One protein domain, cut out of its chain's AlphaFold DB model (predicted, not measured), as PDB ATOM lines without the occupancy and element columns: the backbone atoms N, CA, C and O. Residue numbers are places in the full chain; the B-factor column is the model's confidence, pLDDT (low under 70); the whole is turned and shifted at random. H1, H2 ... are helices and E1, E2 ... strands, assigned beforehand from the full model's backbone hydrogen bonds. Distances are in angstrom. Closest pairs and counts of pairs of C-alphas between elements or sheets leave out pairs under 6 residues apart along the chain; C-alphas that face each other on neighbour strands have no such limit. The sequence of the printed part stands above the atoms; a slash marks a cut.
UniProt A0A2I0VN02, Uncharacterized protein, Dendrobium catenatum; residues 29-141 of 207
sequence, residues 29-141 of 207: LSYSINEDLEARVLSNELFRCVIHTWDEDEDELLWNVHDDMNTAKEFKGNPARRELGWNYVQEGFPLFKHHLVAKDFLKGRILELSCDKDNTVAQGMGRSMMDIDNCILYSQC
ATOM      1  N   LEU A  29      21.153  39.534 -51.652       52.38
ATOM      2  CA  LEU A  29      21.989  39.399 -50.461       52.38
ATOM      3  C   LEU A  29      21.426  38.294 -49.571       52.38
ATOM      4  O   LEU A  29      20.233  38.290 -49.269       52.38
ATOM      5  N   SER A  30      22.287  37.364 -49.162       56.44
ATOM      6  CA  SER A  30      21.987  36.449 -48.065       56.44
ATOM      7  C   SER A  30      22.197  37.209 -46.759       56.44
ATOM      8  O   SER A  30      23.264  37.777 -46.547       56.44
ATOM      9  N   TYR A  31      21.177  37.261 -45.911       64.69
ATOM     10  CA  TYR A  31      21.269  37.811 -44.560       64.69
ATOM     11  C   TYR A  31      20.368  36.993 -43.644       64.69
ATOM     12  O   TYR A  31      19.271  36.577 -44.031       64.69
ATOM     13  N   SER A  32      20.833  36.753 -42.423       64.75
ATOM     14  CA  SER A  32      20.033  36.064 -41.420       64.75
ATOM     15  C   SER A  32      18.931  36.989 -40.906       64.75
ATOM     16  O   SER A  32      19.120  38.189 -40.696       64.75
ATOM     17  N   ILE A  33      17.744  36.416 -40.737       68.62
ATOM     18  CA  ILE A  33      16.606  37.073 -40.107       68.62
ATOM     19  C   ILE A  33      16.463  36.463 -38.717       68.62
ATOM     20  O   ILE A  33      16.480  35.242 -38.582       68.62
ATOM     21  N   ASN A  34      16.323  37.305 -37.696       79.94
ATOM     22  CA  ASN A  34      16.022  36.851 -36.345       79.94
ATOM     23  C   ASN A  34      14.523  37.018 -36.081       79.94
ATOM     24  O   ASN A  34      13.997  38.131 -36.126       79.94
ATOM     25  N   GLU A  35      13.841  35.899 -35.838       81.12
ATOM     26  CA  GLU A  35      12.382  35.853 -35.704       81.12
ATOM     27  C   GLU A  35      11.876  36.707 -34.538       81.12
ATOM     28  O   GLU A  35      10.871  37.397 -34.692       81.12
ATOM     29  N   ASP A  36      12.599  36.741 -33.415       82.38
ATOM     30  CA  ASP A  36      12.225  37.552 -32.252       82.38
ATOM     31  C   ASP A  36      12.290  39.052 -32.569       82.38
ATOM     32  O   ASP A  36      11.377  39.812 -32.236       82.38
ATOM     33  N   LEU A  37      13.351  39.505 -33.245       82.19
ATOM     34  CA  LEU A  37      13.481  40.905 -33.654       82.19
ATOM     35  C   LEU A  37      12.442  41.278 -34.716       82.19
ATOM     36  O   LEU A  37      11.838  42.344 -34.611       82.19
ATOM     37  N   GLU A  38      12.158  40.409 -35.688       83.25
ATOM     38  CA  GLU A  38      11.086  40.657 -36.660       83.25
ATOM     39  C   GLU A  38       9.696  40.656 -36.013       83.25
ATOM     40  O   GLU A  38       8.865  41.496 -36.356       83.25
ATOM     41  N   ALA A  39       9.434  39.786 -35.035       84.00
ATOM     42  CA  ALA A  39       8.186  39.805 -34.275       84.00
ATOM     43  C   ALA A  39       8.003  41.146 -33.546       84.00
ATOM     44  O   ALA A  39       6.912  41.720 -33.565       84.00
ATOM     45  N   ARG A  40       9.086  41.700 -32.990       84.25
ATOM     46  CA  ARG A  40       9.096  43.030 -32.358       84.25
ATOM     47  C   ARG A  40       8.966  44.181 -33.360       84.25
ATOM     48  O   ARG A  40       8.385  45.221 -33.053       84.25
ATOM     49  N   VAL A  41       9.455  44.012 -34.589       81.62
ATOM     50  CA  VAL A  41       9.176  44.949 -35.691       81.62
ATOM     51  C   VAL A  41       7.682  44.932 -36.029       81.62
ATOM     52  O   VAL A  41       7.066  45.995 -36.145       81.62
ATOM     53  N   LEU A  42       7.076  43.744 -36.126       79.12
ATOM     54  CA  LEU A  42       5.645  43.576 -36.395       79.12
ATOM     55  C   LEU A  42       4.760  44.132 -35.267       79.12
ATOM     56  O   LEU A  42       3.690  44.674 -35.553       79.12
ATOM     57  N   SER A  43       5.206  44.070 -34.006       80.69
ATOM     58  CA  SER A  43       4.514  44.692 -32.866       80.69
ATOM     59  C   SER A  43       4.720  46.214 -32.761       80.69
ATOM     60  O   SER A  43       4.073  46.862 -31.939       80.69
ATOM     61  N   ASN A  44       5.514  46.823 -33.653       78.19
ATOM     62  CA  ASN A  44       5.920  48.240 -33.644       78.19
ATOM     63  C   ASN A  44       6.805  48.644 -32.447       78.19
ATOM     64  O   ASN A  44       6.877  49.828 -32.115       78.19
ATOM     65  N   GLU A  45       7.481  47.693 -31.803       81.75
ATOM     66  CA  GLU A  45       8.483  47.984 -30.766       81.75
ATOM     67  C   GLU A  45       9.823  48.416 -31.362       81.75
ATOM     68  O   GLU A  45      10.538  49.233 -30.780       81.75
ATOM     69  N   LEU A  46      10.164  47.852 -32.522       85.00
ATOM     70  CA  LEU A  46      11.408  48.118 -33.231       85.00
ATOM     71  C   LEU A  46      11.138  48.648 -34.635       85.00
ATOM     72  O   LEU A  46      10.176  48.267 -35.306       85.00
ATOM     73  N   PHE A  47      12.064  49.466 -35.119       83.12
ATOM     74  CA  PHE A  47      12.199  49.741 -36.538       83.12
ATOM     75  C   PHE A  47      13.251  48.822 -37.135       83.12
ATOM     76  O   PHE A  47      14.357  48.702 -36.612       83.12
ATOM     77  N   ARG A  48      12.919  48.202 -38.266       84.00
ATOM     78  CA  ARG A  48      13.926  47.583 -39.121       84.00
ATOM     79  C   ARG A  48      14.726  48.690 -39.798       84.00
ATOM     80  O   ARG A  48      14.132  49.618 -40.348       84.00
ATOM     81  N   CYS A  49      16.047  48.598 -39.757       82.81
ATOM     82  CA  CYS A  49      16.946  49.611 -40.286       82.81
ATOM     83  C   CYS A  49      17.705  49.113 -41.520       82.81
ATOM     84  O   CYS A  49      17.176  48.288 -42.274       82.81
ATOM     85  N   VAL A  50      18.868  49.695 -41.812       76.12
ATOM     86  CA  VAL A  50      19.673  49.326 -42.982       76.12
ATOM     87  C   VAL A  50      20.214  47.902 -42.884       76.12
ATOM     88  O   VAL A  50      20.408  47.359 -41.794       76.12
ATOM     89  N   ILE A  51      20.478  47.313 -44.052       77.50
ATOM     90  CA  ILE A  51      21.445  46.226 -44.128       77.50
ATOM     91  C   ILE A  51      22.819  46.834 -43.933       77.50
ATOM     92  O   ILE A  51      23.201  47.759 -44.652       77.50
ATOM     93  N   HIS A  52      23.509  46.317 -42.933       78.44
ATOM     94  CA  HIS A  52      24.857  46.698 -42.588       78.44
ATOM     95  C   HIS A  52      25.832  45.656 -43.113       78.44
ATOM     96  O   HIS A  52      25.575  44.453 -43.015       78.44
ATOM     97  N   THR A  53      26.918  46.148 -43.692       78.69
ATOM     98  CA  THR A  53      28.037  45.338 -44.155       78.69
ATOM     99  C   THR A  53      29.002  45.187 -42.995       78.69
ATOM    100  O   THR A  53      29.572  46.182 -42.565       78.69
ATOM    101  N   TRP A  54      29.146  43.955 -42.515       79.12
ATOM    102  CA  TRP A  54      30.001  43.641 -41.382       79.12
ATOM    103  C   TRP A  54      31.476  43.644 -41.792       79.12
ATOM    104  O   TRP A  54      31.826  43.001 -42.787       79.12
ATOM    105  N   ASP A  55      32.324  44.346 -41.042       76.06
ATOM    106  CA  ASP A  55      33.749  44.511 -41.353       76.06
ATOM    107  C   ASP A  55      34.705  43.867 -40.324       76.06
ATOM    108  O   ASP A  55      34.291  43.234 -39.352       76.06
ATOM    109  N   GLU A  56      36.012  43.952 -40.596       76.94
ATOM    110  CA  GLU A  56      37.060  43.346 -39.758       76.94
ATOM    111  C   GLU A  56      37.223  44.057 -38.402       76.94
ATOM    112  O   GLU A  56      37.531  43.404 -37.404       76.94
ATOM    113  N   ASP A  57      36.979  45.370 -38.340       77.44
ATOM    114  CA  ASP A  57      37.044  46.132 -37.087       77.44
ATOM    115  C   ASP A  57      35.922  45.674 -36.136       77.44
ATOM    116  O   ASP A  57      36.101  45.569 -34.916       77.44
ATOM    117  N   GLU A  58      34.756  45.347 -36.692       82.56
ATOM    118  CA  GLU A  58      33.619  44.798 -35.956       82.56
ATOM    119  C   GLU A  58      33.855  43.363 -35.475       82.56
ATOM    120  O   GLU A  58      33.378  43.002 -34.395       82.56
ATOM    121  N   ASP A  59      34.627  42.561 -36.211       83.06
ATOM    122  CA  ASP A  59      35.084  41.247 -35.749       83.06
ATOM    123  C   ASP A  59      36.021  41.349 -34.545       83.06
ATOM    124  O   ASP A  59      35.833  40.633 -33.555       83.06
ATOM    125  N   GLU A  60      37.004  42.252 -34.599       80.88
ATOM    126  CA  GLU A  60      37.917  42.496 -33.479       80.88
ATOM    127  C   GLU A  60      37.145  42.969 -32.241       80.88
ATOM    128  O   GLU A  60      37.344  42.468 -31.128       80.88
ATOM    129  N   LEU A  61      36.203  43.893 -32.430       84.00
ATOM    130  CA  LEU A  61      35.351  44.369 -31.350       84.00
ATOM    131  C   LEU A  61      34.462  43.255 -30.778       84.00
ATOM    132  O   LEU A  61      34.386  43.107 -29.557       84.00
ATOM    133  N   LEU A  62      33.806  42.466 -31.634       85.75
ATOM    134  CA  LEU A  62      32.969  41.340 -31.215       85.75
ATOM    135  C   LEU A  62      33.769  40.344 -30.378       85.75
ATOM    136  O   LEU A  62      33.286  39.893 -29.337       85.75
ATOM    137  N   TRP A  63      34.994  40.032 -30.806       86.06
ATOM    138  CA  TRP A  63      35.893  39.155 -30.069       86.06
ATOM    139  C   TRP A  63      36.196  39.698 -28.672       86.06
ATOM    140  O   TRP A  63      35.994  38.991 -27.684       86.06
ATOM    141  N   ASN A  64      36.606  40.964 -28.579       84.19
ATOM    142  CA  ASN A  64      36.965  41.600 -27.312       84.19
ATOM    143  C   ASN A  64      35.776  41.655 -26.338       84.19
ATOM    144  O   ASN A  64      35.900  41.249 -25.183       84.19
ATOM    145  N   VAL A  65      34.594  42.070 -26.808       86.06
ATOM    146  CA  VAL A  65      33.381  42.136 -25.972       86.06
ATOM    147  C   VAL A  65      32.944  40.737 -25.511       86.06
ATOM    148  O   VAL A  65      32.500  40.558 -24.372       86.06
ATOM    149  N   HIS A  66      33.070  39.727 -26.374       86.25
ATOM    150  CA  HIS A  66      32.766  38.340 -26.025       86.25
ATOM    151  C   HIS A  66      33.776  37.749 -25.026       86.25
ATOM    152  O   HIS A  66      33.374  37.013 -24.118       86.25
ATOM    153  N   ASP A  67      35.068  38.060 -25.148       84.19
ATOM    154  CA  ASP A  67      36.087  37.623 -24.187       84.19
ATOM    155  C   ASP A  67      35.879  38.278 -22.812       84.19
ATOM    156  O   ASP A  67      35.822  37.581 -21.793       84.19
ATOM    157  N   ASP A  68      35.604  39.586 -22.774       82.50
ATOM    158  CA  ASP A  68      35.220  40.311 -21.556       82.50
ATOM    159  C   ASP A  68      34.002  39.661 -20.874       82.50
ATOM    160  O   ASP A  68      33.997  39.409 -19.663       82.50
ATOM    161  N   MET A  69      32.975  39.305 -21.654       84.62
ATOM    162  CA  MET A  69      31.799  38.592 -21.148       84.62
ATOM    163  C   MET A  69      32.165  37.215 -20.557       84.62
ATOM    164  O   MET A  69      31.628  36.831 -19.515       84.62
ATOM    165  N   ASN A  70      33.069  36.454 -21.181       76.50
ATOM    166  CA  ASN A  70      33.465  35.123 -20.699       76.50
ATOM    167  C   ASN A  70      34.400  35.159 -19.481       76.50
ATOM    168  O   ASN A  70      34.393  34.228 -18.662       76.50
ATOM    169  N   THR A  71      35.202  36.213 -19.346       79.50
ATOM    170  CA  THR A  71      36.090  36.421 -18.196       79.50
ATOM    171  C   THR A  71      35.343  37.010 -16.995       79.50
ATOM    172  O   THR A  71      35.712  36.731 -15.844       79.50
ATOM    173  N   ALA A  72      34.243  37.733 -17.228       76.81
ATOM    174  CA  ALA A  72      33.376  38.257 -16.182       76.81
ATOM    175  C   ALA A  72      32.776  37.138 -15.310       76.81
ATOM    176  O   ALA A  72      32.080  36.222 -15.759       76.81
ATOM    177  N   LYS A  73      33.002  37.241 -13.992       73.62
ATOM    178  CA  LYS A  73      32.516  36.265 -12.994       73.62
ATOM    179  C   LYS A  73      30.992  36.113 -12.998       73.62
ATOM    180  O   LYS A  73      30.488  35.070 -12.589       73.62
ATOM    181  N   GLU A  74      30.276  37.138 -13.449       72.12
ATOM    182  CA  GLU A  74      28.814  37.193 -13.485       72.12
ATOM    183  C   GLU A  74      28.217  36.184 -14.474       72.12
ATOM    184  O   GLU A  74      27.206  35.554 -14.160       72.12
ATOM    185  N   PHE A  75      28.884  35.938 -15.606       66.31
ATOM    186  CA  PHE A  75      28.375  35.077 -16.683       66.31
ATOM    187  C   PHE A  75      29.020  33.681 -16.717       66.31
ATOM    188  O   PHE A  75      28.620  32.810 -17.495       66.31
ATOM    189  N   LYS A  76      29.983  33.420 -15.826       64.62
ATOM    190  CA  LYS A  76      30.751  32.170 -15.786       64.62
ATOM    191  C   LYS A  76      29.940  30.984 -15.241       64.62
ATOM    192  O   LYS A  76      29.294  31.067 -14.198       64.62
ATOM    193  N   GLY A  77      30.036  29.834 -15.917       60.94
ATOM    194  CA  GLY A  77      29.640  28.517 -15.389       60.94
ATOM    195  C   GLY A  77      28.140  28.187 -15.363       60.94
ATOM    196  O   GLY A  77      27.787  27.090 -14.938       60.94
ATOM    197  N   ASN A  78      27.257  29.078 -15.826       71.75
ATOM    198  CA  ASN A  78      25.814  28.822 -15.896       71.75
ATOM    199  C   ASN A  78      25.262  29.133 -17.306       71.75
ATOM    200  O   ASN A  78      25.354  30.284 -17.737       71.75
ATOM    201  N   PRO A  79      24.647  28.160 -18.010       71.56
ATOM    202  CA  PRO A  79      24.092  28.361 -19.354       71.56
ATOM    203  C   PRO A  79      23.069  29.501 -19.466       71.56
ATOM    204  O   PRO A  79      23.109  30.258 -20.430       71.56
ATOM    205  N   ALA A  80      22.194  29.680 -18.472       67.88
ATOM    206  CA  ALA A  80      21.203  30.760 -18.480       67.88
ATOM    207  C   ALA A  80      21.861  32.140 -18.332       67.88
ATOM    208  O   ALA A  80      21.432  33.115 -18.945       67.88
ATOM    209  N   ARG A  81      22.948  32.222 -17.555       70.69
ATOM    210  CA  ARG A  81      23.734  33.458 -17.429       70.69
ATOM    211  C   ARG A  81      24.543  33.748 -18.686       70.69
ATOM    212  O   ARG A  81      24.699  34.907 -19.038       70.69
ATOM    213  N   ARG A  82      24.989  32.713 -19.400       69.94
ATOM    214  CA  ARG A  82      25.628  32.868 -20.712       69.94
ATOM    215  C   ARG A  82      24.666  33.464 -21.747       69.94
ATOM    216  O   ARG A  82      25.086  34.296 -22.537       69.94
ATOM    217  N   GLU A  83      23.378  33.110 -21.713       79.25
ATOM    218  CA  GLU A  83      22.372  33.735 -22.591       79.25
ATOM    219  C   GLU A  83      22.114  35.214 -22.249       79.25
ATOM    220  O   GLU A  83      21.963  36.039 -23.150       79.25
ATOM    221  N   LEU A  84      22.139  35.574 -20.959       75.69
ATOM    222  CA  LEU A  84      22.133  36.981 -20.534       75.69
ATOM    223  C   LEU A  84      23.399  37.720 -20.987       75.69
ATOM    224  O   LEU A  84      23.311  38.877 -21.389       75.69
ATOM    225  N   GLY A  85      24.549  37.045 -20.992       81.06
ATOM    226  CA  GLY A  85      25.801  37.577 -21.527       81.06
ATOM    227  C   GLY A  85      25.701  37.979 -23.003       81.06
ATOM    228  O   GLY A  85      26.266  38.991 -23.399       81.06
ATOM    229  N   TRP A  86      24.887  37.293 -23.811       85.00
ATOM    230  CA  TRP A  86      24.653  37.706 -25.200       85.00
ATOM    231  C   TRP A  86      23.838  38.998 -25.341       85.00
ATOM    232  O   TRP A  86      23.954  39.652 -26.373       85.00
ATOM    233  N   ASN A  87      23.034  39.396 -24.342       83.06
ATOM    234  CA  ASN A  87      22.462  40.754 -24.328       83.06
ATOM    235  C   ASN A  87      23.574  41.790 -24.142       83.06
ATOM    236  O   ASN A  87      23.632  42.759 -24.888       83.06
ATOM    237  N   TYR A  88      24.483  41.543 -23.194       81.19
ATOM    238  CA  TYR A  88      25.631  42.416 -22.953       81.19
ATOM    239  C   TYR A  88      26.505  42.551 -24.206       81.19
ATOM    240  O   TYR A  88      26.857  43.660 -24.592       81.19
ATOM    241  N   VAL A  89      26.783  41.437 -24.893       83.75
ATOM    242  CA  VAL A  89      27.529  41.461 -26.160       83.75
ATOM    243  C   VAL A  89      26.798  42.297 -27.211       83.75
ATOM    244  O   VAL A  89      27.412  43.160 -27.823       83.75
ATOM    245  N   GLN A  90      25.489  42.101 -27.389       83.44
ATOM    246  CA  GLN A  90      24.682  42.866 -28.346       83.44
ATOM    247  C   GLN A  90      24.677  44.379 -28.053       83.44
ATOM    248  O   GLN A  90      24.680  45.179 -28.985       83.44
ATOM    249  N   GLU A  91      24.682  44.776 -26.780       77.06
ATOM    250  CA  GLU A  91      24.709  46.180 -26.341       77.06
ATOM    251  C   GLU A  91      26.115  46.805 -26.381       77.06
ATOM    252  O   GLU A  91      26.249  48.029 -26.382       77.06
ATOM    253  N   GLY A  92      27.165  45.982 -26.431       70.69
ATOM    254  CA  GLY A  92      28.564  46.401 -26.342       70.69
ATOM    255  C   GLY A  92      29.132  47.083 -27.589       70.69
ATOM    256  O   GLY A  92      30.285  47.502 -27.560       70.69
ATOM    257  N   PHE A  93      28.358  47.221 -28.670       69.56
ATOM    258  CA  PHE A  93      28.831  47.790 -29.931       69.56
ATOM    259  C   PHE A  93      28.564  49.303 -30.030       69.56
ATOM    260  O   PHE A  93      27.427  49.725 -30.252       69.56
ATOM    261  N   PRO A  94      29.601  50.160 -29.937       56.34
ATOM    262  CA  PRO A  94      29.438  51.608 -29.934       56.34
ATOM    263  C   PRO A  94      29.310  52.215 -31.341       56.34
ATOM    264  O   PRO A  94      28.867  53.359 -31.455       56.34
ATOM    265  N   LEU A  95      29.687  51.487 -32.401       53.88
ATOM    266  CA  LEU A  95      29.458  51.886 -33.801       53.88
ATOM    267  C   LEU A  95      27.968  51.808 -34.165       53.88
ATOM    268  O   LEU A  95      27.458  52.662 -34.888       53.88
ATOM    269  N   PHE A  96      27.242  50.875 -33.547       58.28
ATOM    270  CA  PHE A  96      25.795  50.712 -33.653       58.28
ATOM    271  C   PHE A  96      25.034  51.495 -32.582       58.28
ATOM    272  O   PHE A  96      24.023  51.012 -32.089       58.28
ATOM    273  N   LYS A  97      25.488  52.682 -32.156       56.47
ATOM    274  CA  LYS A  97      24.754  53.468 -31.144       56.47
ATOM    275  C   LYS A  97      23.275  53.584 -31.534       56.47
ATOM    276  O   LYS A  97      22.951  54.228 -32.525       56.47
ATOM    277  N   HIS A  98      22.408  52.990 -30.708       66.94
ATOM    278  CA  HIS A  98      20.946  52.900 -30.870       66.94
ATOM    279  C   HIS A  98      20.424  51.842 -31.863       66.94
ATOM    280  O   HIS A  98      19.209  51.755 -32.072       66.94
ATOM    281  N   HIS A  99      21.300  51.004 -32.417       77.81
ATOM    282  CA  HIS A  99      20.972  49.872 -33.275       77.81
ATOM    283  C   HIS A  99      21.350  48.534 -32.625       77.81
ATOM    284  O   HIS A  99      22.289  48.421 -31.847       77.81
ATOM    285  N   LEU A 100      20.579  47.506 -32.946       80.94
ATOM    286  CA  LEU A 100      20.687  46.141 -32.462       80.94
ATOM    287  C   LEU A 100      20.996  45.240 -33.654       80.94
ATOM    288  O   LEU A 100      20.314  45.308 -34.678       80.94
ATOM    289  N   VAL A 101      21.977  44.361 -33.485       83.56
ATOM    290  CA  VAL A 101      22.280  43.257 -34.406       83.56
ATOM    291  C   VAL A 101      21.646  41.985 -33.858       83.56
ATOM    292  O   VAL A 101      21.595  41.793 -32.646       83.56
ATOM    293  N   ALA A 102      21.160  41.090 -34.713       83.12
ATOM    294  CA  ALA A 102      20.642  39.796 -34.277       83.12
ATOM    295  C   ALA A 102      21.680  38.998 -33.462       83.12
ATOM    296  O   ALA A 102      22.795  38.770 -33.922       83.12
ATOM    297  N   LYS A 103      21.299  38.488 -32.283       85.12
ATOM    298  CA  LYS A 103      22.200  37.658 -31.465       85.12
ATOM    299  C   LYS A 103      22.686  36.411 -32.192       85.12
ATOM    300  O   LYS A 103      23.832  36.025 -32.012       85.12
ATOM    301  N   ASP A 104      21.832  35.782 -32.995       82.69
ATOM    302  CA  ASP A 104      22.207  34.568 -33.731       82.69
ATOM    303  C   ASP A 104      23.286  34.850 -34.775       82.69
ATOM    304  O   ASP A 104      24.170  34.021 -34.973       82.69
ATOM    305  N   PHE A 105      23.262  36.045 -35.377       84.25
ATOM    306  CA  PHE A 105      24.340  36.511 -36.242       84.25
ATOM    307  C   PHE A 105      25.652  36.628 -35.451       84.25
ATOM    308  O   PHE A 105      26.645  36.023 -35.837       84.25
ATOM    309  N   LEU A 106      25.637  37.299 -34.291       86.00
ATOM    310  CA  LEU A 106      26.826  37.449 -33.433       86.00
ATOM    311  C   LEU A 106      27.366  36.094 -32.940       86.00
ATOM    312  O   LEU A 106      28.575  35.866 -32.936       86.00
ATOM    313  N   LYS A 107      26.475  35.171 -32.555       85.06
ATOM    314  CA  LYS A 107      26.817  33.798 -32.148       85.06
ATOM    315  C   LYS A 107      27.474  33.028 -33.291       85.06
ATOM    316  O   LYS A 107      28.509  32.404 -33.075       85.06
ATOM    317  N   GLY A 108      26.884  33.076 -34.488       82.06
ATOM    318  CA  GLY A 108      27.446  32.455 -35.688       82.06
ATOM    319  C   GLY A 108      28.830  33.013 -36.010       82.06
ATOM    320  O   GLY A 108      29.780  32.249 -36.164       82.06
ATOM    321  N   ARG A 109      28.969  34.341 -35.976       82.75
ATOM    322  CA  ARG A 109      30.232  35.020 -36.254       82.75
ATOM    323  C   ARG A 109      31.329  34.660 -35.250       82.75
ATOM    324  O   ARG A 109      32.439  34.337 -35.655       82.75
ATOM    325  N   ILE A 110      31.022  34.602 -33.952       83.88
ATOM    326  CA  ILE A 110      31.979  34.131 -32.933       83.88
ATOM    327  C   ILE A 110      32.413  32.682 -33.171       83.88
ATOM    328  O   ILE A 110      33.586  32.363 -32.970       83.88
ATOM    329  N   LEU A 111      31.503  31.793 -33.583       81.19
ATOM    330  CA  LEU A 111      31.861  30.406 -33.893       81.19
ATOM    331  C   LEU A 111      32.842  30.336 -35.064       81.19
ATOM    332  O   LEU A 111      33.788  29.555 -34.999       81.19
ATOM    333  N   GLU A 112      32.654  31.167 -36.089       78.50
ATOM    334  CA  GLU A 112      33.578  31.270 -37.220       78.50
ATOM    335  C   GLU A 112      34.945  31.800 -36.780       78.50
ATOM    336  O   GLU A 112      35.957  31.175 -37.085       78.50
ATOM    337  N   LEU A 113      34.975  32.877 -35.985       77.06
ATOM    338  CA  LEU A 113      36.212  33.442 -35.424       77.06
ATOM    339  C   LEU A 113      36.958  32.452 -34.509       77.06
ATOM    340  O   LEU A 113      38.180  32.482 -34.420       77.06
ATOM    341  N   SER A 114      36.233  31.552 -33.837       68.06
ATOM    342  CA  SER A 114      36.801  30.566 -32.902       68.06
ATOM    343  C   SER A 114      37.268  29.262 -33.569       68.06
ATOM    344  O   SER A 114      37.861  28.419 -32.894       68.06
ATOM    345  N   CYS A 115      36.961  29.034 -34.852       57.75
ATOM    346  CA  CYS A 115      37.274  27.773 -35.540       57.75
ATOM    347  C   CYS A 115      38.728  27.661 -36.036       57.75
ATOM    348  O   CYS A 115      39.120  26.569 -36.465       57.75
ATOM    349  N   ASP A 116      39.539  28.718 -35.933       53.12
ATOM    350  CA  ASP A 116      40.954  28.667 -36.307       53.12
ATOM    351  C   ASP A 116      41.813  28.027 -35.203       53.12
ATOM    352  O   ASP A 116      41.990  28.530 -34.094       53.12
ATOM    353  N   LYS A 117      42.323  26.838 -35.531       43.25
ATOM    354  CA  LYS A 117      42.834  25.799 -34.620       43.25
ATOM    355  C   LYS A 117      44.184  26.064 -33.945       43.25
ATOM    356  O   LYS A 117      44.656  25.169 -33.250       43.25
ATOM    357  N   ASP A 118      44.779  27.247 -34.079       44.19
ATOM    358  CA  ASP A 118      46.161  27.483 -33.630       44.19
ATOM    359  C   ASP A 118      46.329  28.547 -32.530       44.19
ATOM    360  O   ASP A 118      47.452  28.952 -32.237       44.19
ATOM    361  N   ASN A 119      45.256  28.966 -31.839       41.75
ATOM    362  CA  ASN A 119      45.299  29.912 -30.699       41.75
ATOM    363  C   ASN A 119      45.959  31.279 -30.982       41.75
ATOM    364  O   ASN A 119      46.060  32.121 -30.090       41.75
ATOM    365  N   THR A 120      46.378  31.540 -32.211       46.25
ATOM    366  CA  THR A 120      46.564  32.879 -32.744       46.25
ATOM    367  C   THR A 120      45.236  33.291 -33.345       46.25
ATOM    368  O   THR A 120      44.790  32.657 -34.299       46.25
ATOM    369  N   VAL A 121      44.614  34.348 -32.814       43.62
ATOM    370  CA  VAL A 121      43.644  35.124 -33.595       43.62
ATOM    371  C   VAL A 121      44.397  35.517 -34.858       43.62
ATOM    372  O   VAL A 121      45.304  36.351 -34.802       43.62
ATOM    373  N   ALA A 122      44.138  34.836 -35.970       43.38
ATOM    374  CA  ALA A 122      44.709  35.239 -37.233       43.38
ATOM    375  C   ALA A 122      43.982  36.526 -37.613       43.38
ATOM    376  O   ALA A 122      42.927  36.483 -38.240       43.38
ATOM    377  N   GLN A 123      44.513  37.676 -37.187       42.62
ATOM    378  CA  GLN A 123      44.167  38.944 -37.815       42.62
ATOM    379  C   GLN A 123      44.380  38.748 -39.322       42.62
ATOM    380  O   GLN A 123      45.512  38.607 -39.787       42.62
ATOM    381  N   GLY A 124      43.280  38.645 -40.066       42.53
ATOM    382  CA  GLY A 124      43.285  38.686 -41.523       42.53
ATOM    383  C   GLY A 124      43.868  37.480 -42.271       42.53
ATOM    384  O   GLY A 124      44.431  37.685 -43.345       42.53
ATOM    385  N   MET A 125      43.728  36.227 -41.812       37.97
ATOM    386  CA  MET A 125      43.915  35.082 -42.729       37.97
ATOM    387  C   MET A 125      42.607  34.353 -43.010       37.97
ATOM    388  O   MET A 125      42.236  33.429 -42.302       37.97
ATOM    389  N   GLY A 126      41.950  34.726 -44.112       40.41
ATOM    390  CA  GLY A 126      40.985  33.836 -44.762       40.41
ATOM    391  C   GLY A 126      39.769  34.496 -45.389       40.41
ATOM    392  O   GLY A 126      39.092  33.828 -46.163       40.41
ATOM    393  N   ARG A 127      39.498  35.777 -45.123       44.56
ATOM    394  CA  ARG A 127      38.440  36.483 -45.849       44.56
ATOM    395  C   ARG A 127      38.980  37.031 -47.153       44.56
ATOM    396  O   ARG A 127      39.885  37.862 -47.188       44.56
ATOM    397  N   SER A 128      38.414  36.547 -48.251       40.84
ATOM    398  CA  SER A 128      38.453  37.302 -49.492       40.84
ATOM    399  C   SER A 128      37.768  38.644 -49.232       40.84
ATOM    400  O   SER A 128      36.761  38.692 -48.535       40.84
ATOM    401  N   MET A 129      38.215  39.724 -49.875       39.44
ATOM    402  CA  MET A 129      37.484  41.004 -49.914       39.44
ATOM    403  C   MET A 129      36.035  40.848 -50.454       39.44
ATOM    404  O   MET A 129      35.259  41.798 -50.466       39.44
ATOM    405  N   MET A 130      35.678  39.649 -50.937       38.81
ATOM    406  CA  MET A 130      34.351  39.249 -51.407       38.81
ATOM    407  C   MET A 130      33.498  38.491 -50.370       38.81
ATOM    408  O   MET A 130      32.314  38.290 -50.635       38.81
ATOM    409  N   ASP A 131      34.042  38.102 -49.211       54.38
ATOM    410  CA  ASP A 131      33.294  37.455 -48.118       54.38
ATOM    411  C   ASP A 131      32.615  38.525 -47.248       54.38
ATOM    412  O   ASP A 131      32.949  38.742 -46.085       54.38
ATOM    413  N   ILE A 132      31.695  39.262 -47.874       59.97
ATOM    414  CA  ILE A 132      30.926  40.328 -47.237       59.97
ATOM    415  C   ILE A 132      29.716  39.709 -46.540       59.97
ATOM    416  O   ILE A 132      28.737  39.337 -47.198       59.97
ATOM    417  N   ASP A 133      29.743  39.676 -45.210       69.62
ATOM    418  CA  ASP A 133      28.551  39.362 -44.432       69.62
ATOM    419  C   ASP A 133      27.665  40.585 -44.267       69.62
ATOM    420  O   ASP A 133      28.109  41.713 -44.060       69.62
ATOM    421  N   ASN A 134      26.366  40.338 -44.373       75.12
ATOM    422  CA  ASN A 134      25.353  41.364 -44.265       75.12
ATOM    423  C   ASN A 134      24.399  40.999 -43.133       75.12
ATOM    424  O   ASN A 134      23.849  39.895 -43.103       75.12
ATOM    425  N   CYS A 135      24.151  41.943 -42.229       78.31
ATOM    426  CA  CYS A 135      23.167  41.788 -41.164       78.31
ATOM    427  C   CYS A 135      22.118  42.898 -41.220       78.31
ATOM    428  O   CYS A 135      22.379  44.016 -41.663       78.31
ATOM    429  N   ILE A 136      20.907  42.602 -40.749       80.44
ATOM    430  CA  ILE A 136      19.891  43.632 -40.534       80.44
ATOM    431  C   ILE A 136      20.174  44.314 -39.196       80.44
ATOM    432  O   ILE A 136      20.281  43.641 -38.169       80.44
ATOM    433  N   LEU A 137      20.225  45.645 -39.209       84.50
ATOM    434  CA  LEU A 137      20.179  46.444 -37.990       84.50
ATOM    435  C   LEU A 137      18.733  46.758 -37.605       84.50
ATOM    436  O   LEU A 137      17.880  46.986 -38.464       84.50
ATOM    437  N   TYR A 138      18.466  46.836 -36.308       84.69
ATOM    438  CA  TYR A 138      17.162  47.202 -35.751       84.69
ATOM    439  C   TYR A 138      17.329  48.351 -34.771       84.69
ATOM    440  O   TYR A 138      18.318  48.381 -34.065       84.69
ATOM    441  N   SER A 139      16.385  49.277 -34.664       85.19
ATOM    442  CA  SER A 139      16.471  50.360 -33.675       85.19
ATOM    443  C   SER A 139      15.239  50.388 -32.790       85.19
ATOM    444  O   SER A 139      14.120  50.152 -33.256       85.19
ATOM    445  N   GLN A 140      15.448  50.666 -31.504       85.50
ATOM    446  CA  GLN A 140      14.348  50.965 -30.596       85.50
ATOM    447  C   GLN A 140      13.758  52.328 -30.944       85.50
ATOM    448  O   GLN A 140      14.481  53.275 -31.251       85.50
ATOM    449  N   CYS A 141      12.437  52.445 -30.855       81.50
ATOM    450  CA  CYS A 141      11.808  53.752 -30.936       81.50
ATOM    451  C   CYS A 141      12.103  54.533 -29.648       81.50
ATOM    452  O   CYS A 141      11.702  54.127 -28.558       81.50
TER     453      CYS A 141
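AT A GLANCE: This is residues 29 to 141 of the 207 residues of an uncharacterized protein of Dendrobium catenatum (UniProt A0A2I0VN02). A small three-stranded sheet has helix H1 over it, and next to the sheet a helical hairpin of H2 and H3 has helix H4 crossing it near its open end. Residues 114 to 132 make a long loop with no named element, reaching out from the end of H4 and returning to E3. The printed part has 113 residues with four named helices and three named strands, in the order H1 E1 H2 H3 E2 H4 E3; the sheet runs E1 E3 E2, antiparallel throughout, and the class is mixed, helices and strands. The whole is compact, with a radius of gyration of the C-alphas of 14.7 A and spans of 45 by 38 by 22 A.

HOW THE PARTS SIT: H1, residues 35 to 42, is on the sheet of E1, residues 46 to 54, E3, residues 133 to 140, and E2, residues 99 to 101. Its height over the sheet is 8.8 A. It is over E1 and only just over E3, with 3 of its C-alphas there, and runs along the strands, at 22 degrees to E1 on the local plane. Its closest C-alphas to E1 are those of Arg 40 and Leu 46, 5.7 A apart. E1 bends by 59 degrees at residue 50. E1 and E3 are antiparallel at 152 degrees, with N 49 and O 137 within hydrogen-bond range at 2.8 A. H2, residues 56 to 71, is not on the sheet. H2, with residues 62 to 69, touches H3, residues 79 to 91, and the two form a helical hairpin. The closest C-alphas, those of Val 65 and Val 89, are 5.9 A apart. They run opposite ways at a steep tilt of 38 degrees, only just past shallow. H3 only grazes the sheet, with residues 87 to 91. E2 and E3 are antiparallel at 136 degrees, with N 100 and O 138 within hydrogen-bond range at 2.7 A. H4, residues 103 to 113, touches H2 at residues 59 to 63, about perpendicular at 82 degrees; the closest C-alphas, Trp 63 and Ile 110, are 7.0 A apart. It touches H3 at residues 86 to 90, about perpendicular at 86 degrees; the closest C-alphas, Gln 90 and Lys 103, are 6.6 A apart. H4 only grazes the sheet, with residues 105 to 109. H1 is apart from H2, H3 and H4. Every O i to N i+4 pair is within hydrogen-bond range in H1, H2 and H4, and 8 of 9 are in H3.

IN THESE COORDINATES: H1 begins at C-alpha 35, at (12.382, 35.853, -35.704). E1 is 20.8 A long, H2 22.7 A, H3 19.1 A, H4 15.2 A and E3 23.0 A, from first to last C-alpha. H2 begins at C-alpha 56, at (37.060, 43.346, -39.758), and E3 ends at C-alpha 140, at (14.348, 50.965, -30.596).

THE WHOLE: The two C-alphas farthest apart, those of Asn 44 and Asp 118, are 45.3 A apart. The printed part has no cut, and the link from H4 to E3 is long, with 19 residues. The mean pLDDT of the printed part is 72.4, and 36 residues are under 70, among them residues 29 to 33, 93 to 98 and 114 to 133.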